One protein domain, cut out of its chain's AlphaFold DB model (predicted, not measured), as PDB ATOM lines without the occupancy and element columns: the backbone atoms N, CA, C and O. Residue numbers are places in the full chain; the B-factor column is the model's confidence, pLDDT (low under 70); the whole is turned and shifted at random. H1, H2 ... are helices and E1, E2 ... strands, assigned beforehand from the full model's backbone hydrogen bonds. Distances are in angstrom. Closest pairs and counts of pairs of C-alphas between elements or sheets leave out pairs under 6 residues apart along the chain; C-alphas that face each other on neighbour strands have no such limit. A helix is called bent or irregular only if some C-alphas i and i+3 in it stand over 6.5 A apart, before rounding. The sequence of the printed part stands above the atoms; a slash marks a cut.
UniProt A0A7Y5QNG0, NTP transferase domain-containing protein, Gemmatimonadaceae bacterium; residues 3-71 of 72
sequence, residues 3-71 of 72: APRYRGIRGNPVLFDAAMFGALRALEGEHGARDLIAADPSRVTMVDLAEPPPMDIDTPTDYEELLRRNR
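This is residues 3 to 71 of the 72 residues of the protein "NTP transferase domain-containing protein" of Gemmatimonadaceae bacterium (UniProt A0A7Y5QNG0). The model is a loose, open arch: a short two-stranded ribbon, E1 beside E2, joins two sides, with the small helices H1 and H2 at one end of the length and H3 far off at the other. The extended link of residues 50 to 59 leads from the ribbon to H3, and no helix touches another. The printed part has 69 residues, in the order E1, H1, H2, E2, H3; the strands are parallel and the class is mixed, helices and strands, with under half of the residues in named elements. The radius of gyration of the C-alphas is 14.9 A, and the spans are 42 by 28 by 18 A.

E1, residues 3 to 6, begins with C-alpha 3 at (-83.911, 33.692, 6.922) and is 9.7 A long. H1, residues 18 to 25, measures 11.4 A and is irregular, but only just: C-alphas 19 and 22 are 7.0 A apart. H2, residues 34 to 39, measures 8.7 A. E2, residues 45 to 49, measures 12.9 A. H3, residues 60 to 69, measures 14.5 A and ends with C-alpha 69 at (-86.530, 39.704, 31.121).

E1 and E2 are parallel neighbours at 32 degrees, with N 5 and O 47 2.8 A apart, within hydrogen-bond range. With H1 and H2 between them they form a strand-helix-strand unit, two parallel neighbour strands joined through helices. H1 and H2 are close but not clearly touching; their closest C-alphas, of Ala 23 and Leu 36, are 7.9 A apart. They run opposite ways at a steep tilt of 66 degrees. H3 is apart from E1, H1 and H2. Every O i to N i+4 pair is within hydrogen-bond range in H2 and H3, against 2 of 4 in H1.

The C-alphas farthest apart, of Gly 22 and Arg 71, are 42.2 A apart. The printed part has no cut. The link from E1 to H1, 11 residues, is long. Residues 38 to 43 stand free. Mean pLDDT of the printed part is 92.5, and no printed residue is under 70.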
ATOM      1  N   ALA A   3     -84.068  32.746   5.822       96.00
ATOM      2  CA  ALA A   3     -83.911  33.692   6.922       96.00
ATOM      3  C   ALA A   3     -85.272  34.029   7.546       96.00
ATOM      4  O   ALA A   3     -86.263  34.144   6.821       96.00
ATOM      5  N   PRO A   4     -85.347  34.216   8.871       96.75
ATOM      6  CA  PRO A   4     -86.561  34.661   9.523       96.75
ATOM      7  C   PRO A   4     -86.789  36.156   9.296       96.75
ATOM      8  O   PRO A   4     -85.846  36.958   9.253       96.75
ATOM      9  N   ARG A   5     -88.064  36.531   9.215       96.50
ATOM     10  CA  ARG A   5     -88.554  37.904   9.256       96.50
ATOM     11  C   ARG A   5     -89.478  38.053  10.462       96.50
ATOM     12  O   ARG A   5     -90.633  37.643  10.433       96.50
ATOM     13  N   TYR A   6     -88.955  38.657  11.520       96.38
ATOM     14  CA  TYR A   6     -89.665  38.944  12.759       96.38
ATOM     15  C   TYR A   6     -90.335  40.308  12.650       96.38
ATOM     16  O   TYR A   6     -89.650  41.330  12.589       96.38
ATOM     17  N   ARG A   7     -91.671  40.349  12.598       93.62
ATOM     18  CA  ARG A   7     -92.441  41.614  12.540       93.62
ATOM     19  C   ARG A   7     -91.924  42.606  11.478       93.62
ATOM     20  O   ARG A   7     -91.837  43.806  11.716       93.62
ATOM     21  N   GLY A   8     -91.553  42.089  10.304       90.62
ATOM     22  CA  GLY A   8     -91.027  42.877   9.181       90.62
ATOM     23  C   GLY A   8     -89.504  43.062   9.162       90.62
ATOM     24  O   GLY A   8     -88.973  43.516   8.152       90.62
ATOM     25  N   ILE A   9     -88.789  42.653  10.212       91.00
ATOM     26  CA  ILE A   9     -87.334  42.795  10.340       91.00
ATOM     27  C   ILE A   9     -86.652  41.438  10.135       91.00
ATOM     28  O   ILE A   9     -86.983  40.454  10.794       91.00
ATOM     29  N   ARG A  10     -85.672  41.370   9.227       91.88
ATOM     30  CA  ARG A  10     -84.836  40.172   9.046       91.88
ATOM     31  C   ARG A  10     -83.930  39.968  10.261       91.88
ATOM     32  O   ARG A  10     -83.276  40.916  10.685       91.88
ATOM     33  N   GLY A  11     -83.825  38.734  10.751       91.38
ATOM     34  CA  GLY A  11     -82.973  38.397  11.896       91.38
ATOM     35  C   GLY A  11     -82.252  37.055  11.767       91.38
ATOM     36  O   GLY A  11     -82.200  36.458  10.691       91.38
ATOM     37  N   ASN A  12     -81.704  36.593  12.889       92.75
ATOM     38  CA  ASN A  12     -81.087  35.274  13.049       92.75
ATOM     39  C   ASN A  12     -82.101  34.256  13.616       92.75
ATOM     40  O   ASN A  12     -83.063  34.668  14.272       92.75
ATOM     41  N   PRO A  13     -81.906  32.939  13.406       93.56
ATOM     42  CA  PRO A  13     -80.808  32.298  12.670       93.56
ATOM     43  C   PRO A  13     -81.008  32.309  11.147       93.56
ATOM     44  O   PRO A  13     -82.120  32.131  10.665       93.56
ATOM     45  N   VAL A  14     -79.924  32.450  10.379       94.81
ATOM     46  CA  VAL A  14     -79.948  32.284   8.913       94.81
ATOM     47  C   VAL A  14     -79.422  30.902   8.544       94.81
ATOM     48  O   VAL A  14     -78.345  30.503   8.987       94.81
ATOM     49  N   LEU A  15     -80.161  30.187   7.697       96.38
ATOM     50  CA  LEU A  15     -79.767  28.889   7.166       96.38
ATOM     51  C   LEU A  15     -79.178  29.039   5.762       96.38
ATOM     52  O   LEU A  15     -79.775  29.643   4.861       96.38
ATOM     53  N   PHE A  16     -78.017  28.423   5.567       96.00
ATOM     54  CA  PHE A  16     -77.328  28.347   4.287       96.00
ATOM     55  C   PHE A  16     -77.274  26.899   3.814       96.00
ATOM     56  O   PHE A  16     -76.980  25.995   4.593       96.00
ATOM     57  N   ASP A  17     -77.544  26.696   2.527       96.19
ATOM     58  CA  ASP A  17     -77.318  25.405   1.886       96.19
ATOM     59  C   ASP A  17     -75.812  25.091   1.841       96.19
ATOM     60  O   ASP A  17     -74.988  26.006   1.729       96.19
ATOM     61  N   ALA A  18     -75.445  23.808   1.893       96.94
ATOM     62  CA  ALA A  18     -74.051  23.370   1.857       96.94
ATOM     63  C   ALA A  18     -73.296  23.865   0.607       96.94
ATOM     64  O   ALA A  18     -72.098  24.151   0.682       96.94
ATOM     65  N   ALA A  19     -73.986  24.058  -0.523       94.88
ATOM     66  CA  ALA A  19     -73.413  24.636  -1.737       94.88
ATOM     67  C   ALA A  19     -72.852  26.055  -1.526       94.88
ATOM     68  O   ALA A  19     -71.972  26.494  -2.264       94.88
ATOM     69  N   MET A  20     -73.315  26.779  -0.499       93.19
ATOM     70  CA  MET A  20     -72.834  28.123  -0.173       93.19
ATOM     71  C   MET A  20     -71.600  28.135   0.732       93.19
ATOM     72  O   MET A  20     -71.033  29.202   0.954       93.19
ATOM     73  N   PHE A  21     -71.129  26.985   1.222       94.75
ATOM     74  CA  PHE A  21     -69.973  26.935   2.125       94.75
ATOM     75  C   PHE A  21     -68.698  27.491   1.487       94.75
ATOM     76  O   PHE A  21     -67.883  28.088   2.182       94.75
ATOM     77  N   GLY A  22     -68.529  27.332   0.170       95.06
ATOM     78  CA  GLY A  22     -67.419  27.952  -0.559       95.06
ATOM     79  C   GLY A  22     -67.439  29.477  -0.449       95.06
ATOM     80  O   GLY A  22     -66.433  30.070  -0.076       95.06
ATOM     81  N   ALA A  23     -68.598  30.090  -0.699       92.38
ATOM     82  CA  ALA A  23     -68.780  31.536  -0.599       92.38
ATOM     83  C   ALA A  23     -68.646  32.037   0.846       92.38
ATOM     84  O   ALA A  23     -67.999  33.048   1.082       92.38
ATOM     85  N   LEU A  24     -69.198  31.304   1.819       93.56
ATOM     86  CA  LEU A  24     -69.094  31.646   3.241       93.56
ATOM     87  C   LEU A  24     -67.645  31.628   3.745       93.56
ATOM     88  O   LEU A  24     -67.263  32.501   4.515       93.56
ATOM     89  N   ARG A  25     -66.825  30.662   3.309       94.06
ATOM     90  CA  ARG A  25     -65.402  30.587   3.686       94.06
ATOM     91  C   ARG A  25     -64.543  31.690   3.074       94.06
ATOM     92  O   ARG A  25     -63.455  31.931   3.576       94.06
ATOM     93  N   ALA A  26     -65.004  32.300   1.987       93.25
ATOM     94  CA  ALA A  26     -64.304  33.388   1.314       93.25
ATOM     95  C   ALA A  26     -64.651  34.771   1.895       93.25
ATOM     96  O   ALA A  26     -64.168  35.776   1.384       93.25
ATOM     97  N   LEU A  27     -65.516  34.839   2.914       91.69
ATOM     98  CA  LEU A  27     -65.870  36.094   3.567       91.69
ATOM     99  C   LEU A  27     -64.710  36.630   4.403       91.69
ATOM    100  O   LEU A  27     -64.075  35.890   5.153       91.69
ATOM    101  N   GLU A  28     -64.512  37.941   4.328       88.12
ATOM    102  CA  GLU A  28     -63.526  38.684   5.105       88.12
ATOM    103  C   GLU A  28     -64.205  39.868   5.814       88.12
ATOM    104  O   GLU A  28     -65.216  40.397   5.347       88.12
ATOM    105  N   GLY A  29     -63.643  40.301   6.945       86.12
ATOM    106  CA  GLY A  29     -64.147  41.445   7.711       86.12
ATOM    107  C   GLY A  29     -65.358  41.148   8.605       86.12
ATOM    108  O   GLY A  29     -65.712  39.999   8.870       86.12
ATOM    109  N   GLU A  30     -65.982  42.214   9.110       81.62
ATOM    110  CA  GLU A  30     -66.955  42.144  10.217       81.62
ATOM    111  C   GLU A  30     -68.419  42.000   9.766       81.62
ATOM    112  O   GLU A  30     -69.294  41.655  10.561       81.62
ATOM    113  N   HIS A  31     -68.720  42.228   8.484       80.31
ATOM    114  CA  HIS A  31     -70.098  42.169   7.982       80.31
ATOM    115  C   HIS A  31     -70.636  40.734   7.853       80.31
ATOM    116  O   HIS A  31     -71.857  40.533   7.805       80.31
ATOM    117  N   GLY A  32     -69.748  39.734   7.842       86.56
ATOM    118  CA  GLY A  32     -70.097  38.322   7.734       86.56
ATOM    119  C   GLY A  32     -70.959  38.029   6.503       86.56
ATOM    120  O   GLY A  32     -70.804  38.626   5.442       86.56
ATOM    121  N   ALA A  33     -71.916  37.110   6.635       90.25
ATOM    122  CA  ALA A  33     -72.744  36.680   5.509       90.25
ATOM    123  C   ALA A  33     -73.822  37.698   5.078       90.25
ATOM    124  O   ALA A  33     -74.645  37.371   4.220       90.25
ATOM    125  N   ARG A  34     -73.857  38.916   5.649       89.56
ATOM    126  CA  ARG A  34     -74.835  39.955   5.269       89.56
ATOM    127  C   ARG A  34     -74.753  40.279   3.778       89.56
ATOM    128  O   ARG A  34     -75.798  40.356   3.131       89.56
ATOM    129  N   ASP A  35     -73.543  40.361   3.237       87.62
ATOM    130  CA  ASP A  35     -73.322  40.707   1.832       87.62
ATOM    131  C   ASP A  35     -73.790  39.593   0.888       87.62
ATOM    132  O   ASP A  35     -74.408  39.873  -0.134       87.62
ATOM    133  N   LEU A  36     -73.618  38.320   1.266       88.19
ATOM    134  CA  LEU A  36     -74.130  37.182   0.483       88.19
ATOM    135  C   LEU A  36     -75.658  37.160   0.406       88.19
ATOM    136  O   LEU A  36     -76.219  36.727  -0.597       88.19
ATOM    137  N   ILE A  37     -76.331  37.605   1.466       89.88
ATOM    138  CA  ILE A  37     -77.794  37.686   1.514       89.88
ATOM    139  C   ILE A  37     -78.287  38.849   0.644       89.88
ATOM    140  O   ILE A  37     -79.295  38.711  -0.045       89.88
ATOM    141  N   ALA A  38     -77.587  39.987   0.672       88.75
ATOM    142  CA  ALA A  38     -77.945  41.173  -0.103       88.75
ATOM    143  C   ALA A  38     -77.621  41.040  -1.603       88.75
ATOM    144  O   ALA A  38     -78.321  41.629  -2.424       88.75
ATOM    145  N   ALA A  39     -76.589  40.266  -1.958       89.12
ATOM    146  CA  ALA A  39     -76.111  40.120  -3.332       89.12
ATOM    147  C   ALA A  39     -77.146  39.502  -4.284       89.12
ATOM    148  O   ALA A  39     -77.184  39.863  -5.459       89.12
ATOM    149  N   ASP A  40     -77.985  38.583  -3.798       89.12
ATOM    150  CA  ASP A  40     -79.049  37.974  -4.600       89.12
ATOM    151  C   ASP A  40     -80.307  37.702  -3.754       89.12
ATOM    152  O   ASP A  40     -80.484  36.600  -3.218       89.12
ATOM    153  N   PRO A  41     -81.223  38.687  -3.649       89.06
ATOM    154  CA  PRO A  41     -82.463  38.541  -2.893       89.06
ATOM    155  C   PRO A  41     -83.365  37.408  -3.397       89.06
ATOM    156  O   PRO A  41     -84.147  36.865  -2.619       89.06
ATOM    157  N   SER A  42     -83.250  37.008  -4.672       93.12
ATOM    158  CA  SER A  42     -84.062  35.924  -5.243       93.12
ATOM    159  C   SER A  42     -83.714  34.550  -4.657       93.12
ATOM    160  O   SER A  42     -84.545  33.644  -4.651       93.12
ATOM    161  N   ARG A  43     -82.504  34.402  -4.096       90.88
ATOM    162  CA  ARG A  43     -82.043  33.185  -3.406       90.88
ATOM    163  C   ARG A  43     -82.428  33.137  -1.930       90.88
ATOM    164  O   ARG A  43     -82.051  32.179  -1.241       90.88
ATOM    165  N   VAL A  44     -83.120  34.158  -1.422       94.56
ATOM    166  CA  VAL A  44     -83.494  34.274  -0.013       94.56
ATOM    167  C   VAL A  44     -84.982  33.993   0.152       94.56
ATOM    168  O   VAL A  44     -85.837  34.780  -0.242       94.56
ATOM    169  N   THR A  45     -85.298  32.877   0.797       96.62
ATOM    170  CA  THR A  45     -86.652  32.587   1.265       96.62
ATOM    171  C   THR A  45     -86.825  33.181   2.659       96.62
ATOM    172  O   THR A  45     -86.115  32.800   3.592       96.62
ATOM    173  N   MET A  46     -87.766  34.117   2.799       96.50
ATOM    174  CA  MET A  46     -88.124  34.698   4.094       96.50
ATOM    175  C   MET A  46     -89.202  33.857   4.774       96.50
ATOM    176  O   MET A  46     -90.205  33.516   4.147       96.50
ATOM    177  N   VAL A  47     -89.002  33.554   6.055       97.25
ATOM    178  CA  VAL A  47     -89.982  32.867   6.905       97.25
ATOM    179  C   VAL A  47     -90.526  33.865   7.916       97.25
ATOM    180  O   VAL A  47     -89.772  34.377   8.741       97.25
ATOM    181  N   ASP A  48     -91.819  34.163   7.842       97.31
ATOM    182  CA  ASP A  48     -92.455  35.114   8.750       97.31
ATOM    183  C   ASP A  48     -92.671  34.509  10.135       97.31
ATOM    184  O   ASP A  48     -93.270  33.444  10.269       97.31
ATOM    185  N   LEU A  49     -92.202  35.226  11.156       96.25
ATOM    186  CA  LEU A  49     -92.342  34.872  12.564       96.25
ATOM    187  C   LEU A  49     -93.034  36.018  13.313       96.25
ATOM    188  O   LEU A  49     -92.750  37.202  13.089       96.25
ATOM    189  N   ALA A  50     -93.985  35.667  14.179       95.44
ATOM    190  CA  ALA A  50     -94.791  36.634  14.933       95.44
ATOM    191  C   ALA A  50     -94.068  37.135  16.197       95.44
ATOM    192  O   ALA A  50     -94.349  38.227  16.719       95.44
ATOM    193  N   GLU A  51     -93.130  36.330  16.682       92.44
ATOM    194  CA  GLU A  51     -92.259  36.600  17.811       92.44
ATOM    195  C   GLU A  51     -91.335  37.796  17.516       92.44
ATOM    196  O   GLU A  51     -91.072  38.126  16.355       92.44
ATOM    197  N   PRO A  52     -90.847  38.503  18.548       91.50
ATOM    198  CA  PRO A  52     -89.752  39.445  18.357       91.50
ATOM    199  C   PRO A  52     -88.463  38.707  17.952       91.50
ATOM    200  O   PRO A  52     -88.295  37.535  18.303       91.50
ATOM    201  N   PRO A  53     -87.529  39.381  17.256       92.12
ATOM    202  CA  PRO A  53     -86.216  38.804  17.005       92.12
ATOM    203  C   PRO A  53     -85.479  38.547  18.330       92.12
ATOM    204  O   PRO A  53     -85.736  39.244  19.322       92.12
ATOM    205  N   PRO A  54     -84.537  37.588  18.357       90.19
ATOM    206  CA  PRO A  54     -83.606  37.449  19.466       90.19
ATOM    207  C   PRO A  54     -82.885  38.771  19.744       90.19
ATOM    208  O   PRO A  54     -82.577  39.523  18.819       90.19
ATOM    209  N   MET A  55     -82.637  39.051  21.021       91.00
ATOM    210  CA  MET A  55     -81.881  40.229  21.438       91.00
ATOM    211  C   MET A  55     -80.383  39.970  21.258       91.00
ATOM    212  O   MET A  55     -79.881  38.961  21.754       91.00
ATOM    213  N   ASP A  56     -79.693  40.888  20.583       92.44
ATOM    214  CA  ASP A  56     -78.231  40.920  20.548       92.44
ATOM    215  C   ASP A  56     -77.699  41.472  21.883       92.44
ATOM    216  O   ASP A  56     -78.320  42.338  22.503       92.44
ATOM    217  N   ILE A  57     -76.578  40.926  22.359       95.25
ATOM    218  CA  ILE A  57     -75.960  41.283  23.643       95.25
ATOM    219  C   ILE A  57     -74.562  41.830  23.361       95.25
ATOM    220  O   ILE A  57     -73.580  41.090  23.413       95.25
ATOM    221  N   ASP A  58     -74.480  43.121  23.045       95.19
ATOM    222  CA  ASP A  58     -73.228  43.779  22.649       95.19
ATOM    223  C   ASP A  58     -72.586  44.552  23.809       95.19
ATOM    224  O   ASP A  58     -71.372  44.761  23.852       95.19
ATOM    225  N   THR A  59     -73.398  44.973  24.780       97.50
ATOM    226  CA  THR A  59     -72.982  45.790  25.921       97.50
ATOM    227  C   THR A  59     -73.364  45.154  27.263       97.50
ATOM    228  O   THR A  59     -74.284  44.335  27.339       97.50
ATOM    229  N   PRO A  60     -72.713  45.556  28.374       97.75
ATOM    230  CA  PRO A  60     -73.143  45.142  29.711       97.75
ATOM    231  C   PRO A  60     -74.612  45.482  30.003       97.75
ATOM    232  O   PRO A  60     -75.313  44.694  30.635       97.75
ATOM    233  N   THR A  61     -75.100  46.613  29.488       97.50
ATOM    234  CA  THR A  61     -76.499  47.035  29.626       97.50
ATOM    235  C   THR A  61     -77.462  46.049  28.960       97.50
ATOM    236  O   THR A  61     -78.494  45.719  29.549       97.50
ATOM    237  N   ASP A  62     -77.115  45.527  27.778       96.88
ATOM    238  CA  ASP A  62     -77.930  44.529  27.070       96.88
ATOM    239  C   ASP A  62     -78.057  43.242  27.893       96.88
ATOM    240  O   ASP A  62     -79.138  42.660  28.018       96.88
ATOM    241  N   TYR A  63     -76.960  42.830  28.532       96.50
ATOM    242  CA  TYR A  63     -76.943  41.667  29.412       96.50
ATOM    243  C   TYR A  63     -77.804  41.873  30.669       96.50
ATOM    244  O   TYR A  63     -78.581  40.992  31.049       96.50
ATOM    245  N   GLU A  64     -77.720  43.044  31.303       96.25
ATOM    246  CA  GLU A  64     -78.567  43.389  32.450       96.25
ATOM    247  C   GLU A  64     -80.058  43.396  32.091       96.25
ATOM    248  O   GLU A  64     -80.905  42.982  32.891       96.25
ATOM    249  N   GLU A  65     -80.399  43.863  30.891       94.75
ATOM    250  CA  GLU A  65     -81.766  43.815  30.386       94.75
ATOM    251  C   GLU A  65     -82.235  42.378  30.128       94.75
ATOM    252  O   GLU A  65     -83.341  42.015  30.544       94.75
ATOM    253  N   LEU A  66     -81.389  41.531  29.537       94.25
ATOM    254  CA  LEU A  66     -81.689  40.112  29.341       94.25
ATOM    255  C   LEU A  66     -81.976  39.400  30.673       94.25
ATOM    256  O   LEU A  66     -82.942  38.641  30.781       94.25
ATOM    257  N   LEU A  67     -81.176  39.668  31.711       94.62
ATOM    258  CA  LEU A  67     -81.392  39.102  33.046       94.62
ATOM    259  C   LEU A  67     -82.713  39.559  33.674       94.62
ATOM    260  O   LEU A  67     -83.369  38.764  34.347       94.62
ATOM    261  N   ARG A  68     -83.120  40.817  33.458       93.19
ATOM    262  CA  ARG A  68     -84.421  41.320  33.924       93.19
ATOM    263  C   ARG A  68     -85.583  40.611  33.229       93.19
ATOM    264  O   ARG A  68     -86.532  40.231  33.907       93.19
ATOM    265  N   ARG A  69     -85.490  40.386  31.914       88.12
ATOM    266  CA  ARG A  69     -86.530  39.704  31.121       88.12
ATOM    267  C   ARG A  69     -86.714  38.231  31.503       88.12
ATOM    268  O   ARG A  69     -87.839  37.762  31.504       88.12
ATOM    269  N   ASN A  70     -85.638  37.522  31.853       82.50
ATOM    270  CA  ASN A  70     -85.683  36.091  32.205       82.50
ATOM    271  C   ASN A  70     -86.126  35.790  33.650       82.50
ATOM    272  O   ASN A  70     -86.286  34.625  34.005       82.50
ATOM    273  N   ARG A  71     -86.256  36.806  34.511       76.12
ATOM    274  CA  ARG A  71     -86.688  36.640  35.913       76.12
ATOM    275  C   ARG A  71     -88.186  36.888  36.129       76.12
ATOM    276  O   ARG A  71     -88.646  36.689  37.252       76.12
TER     277      ARG A  71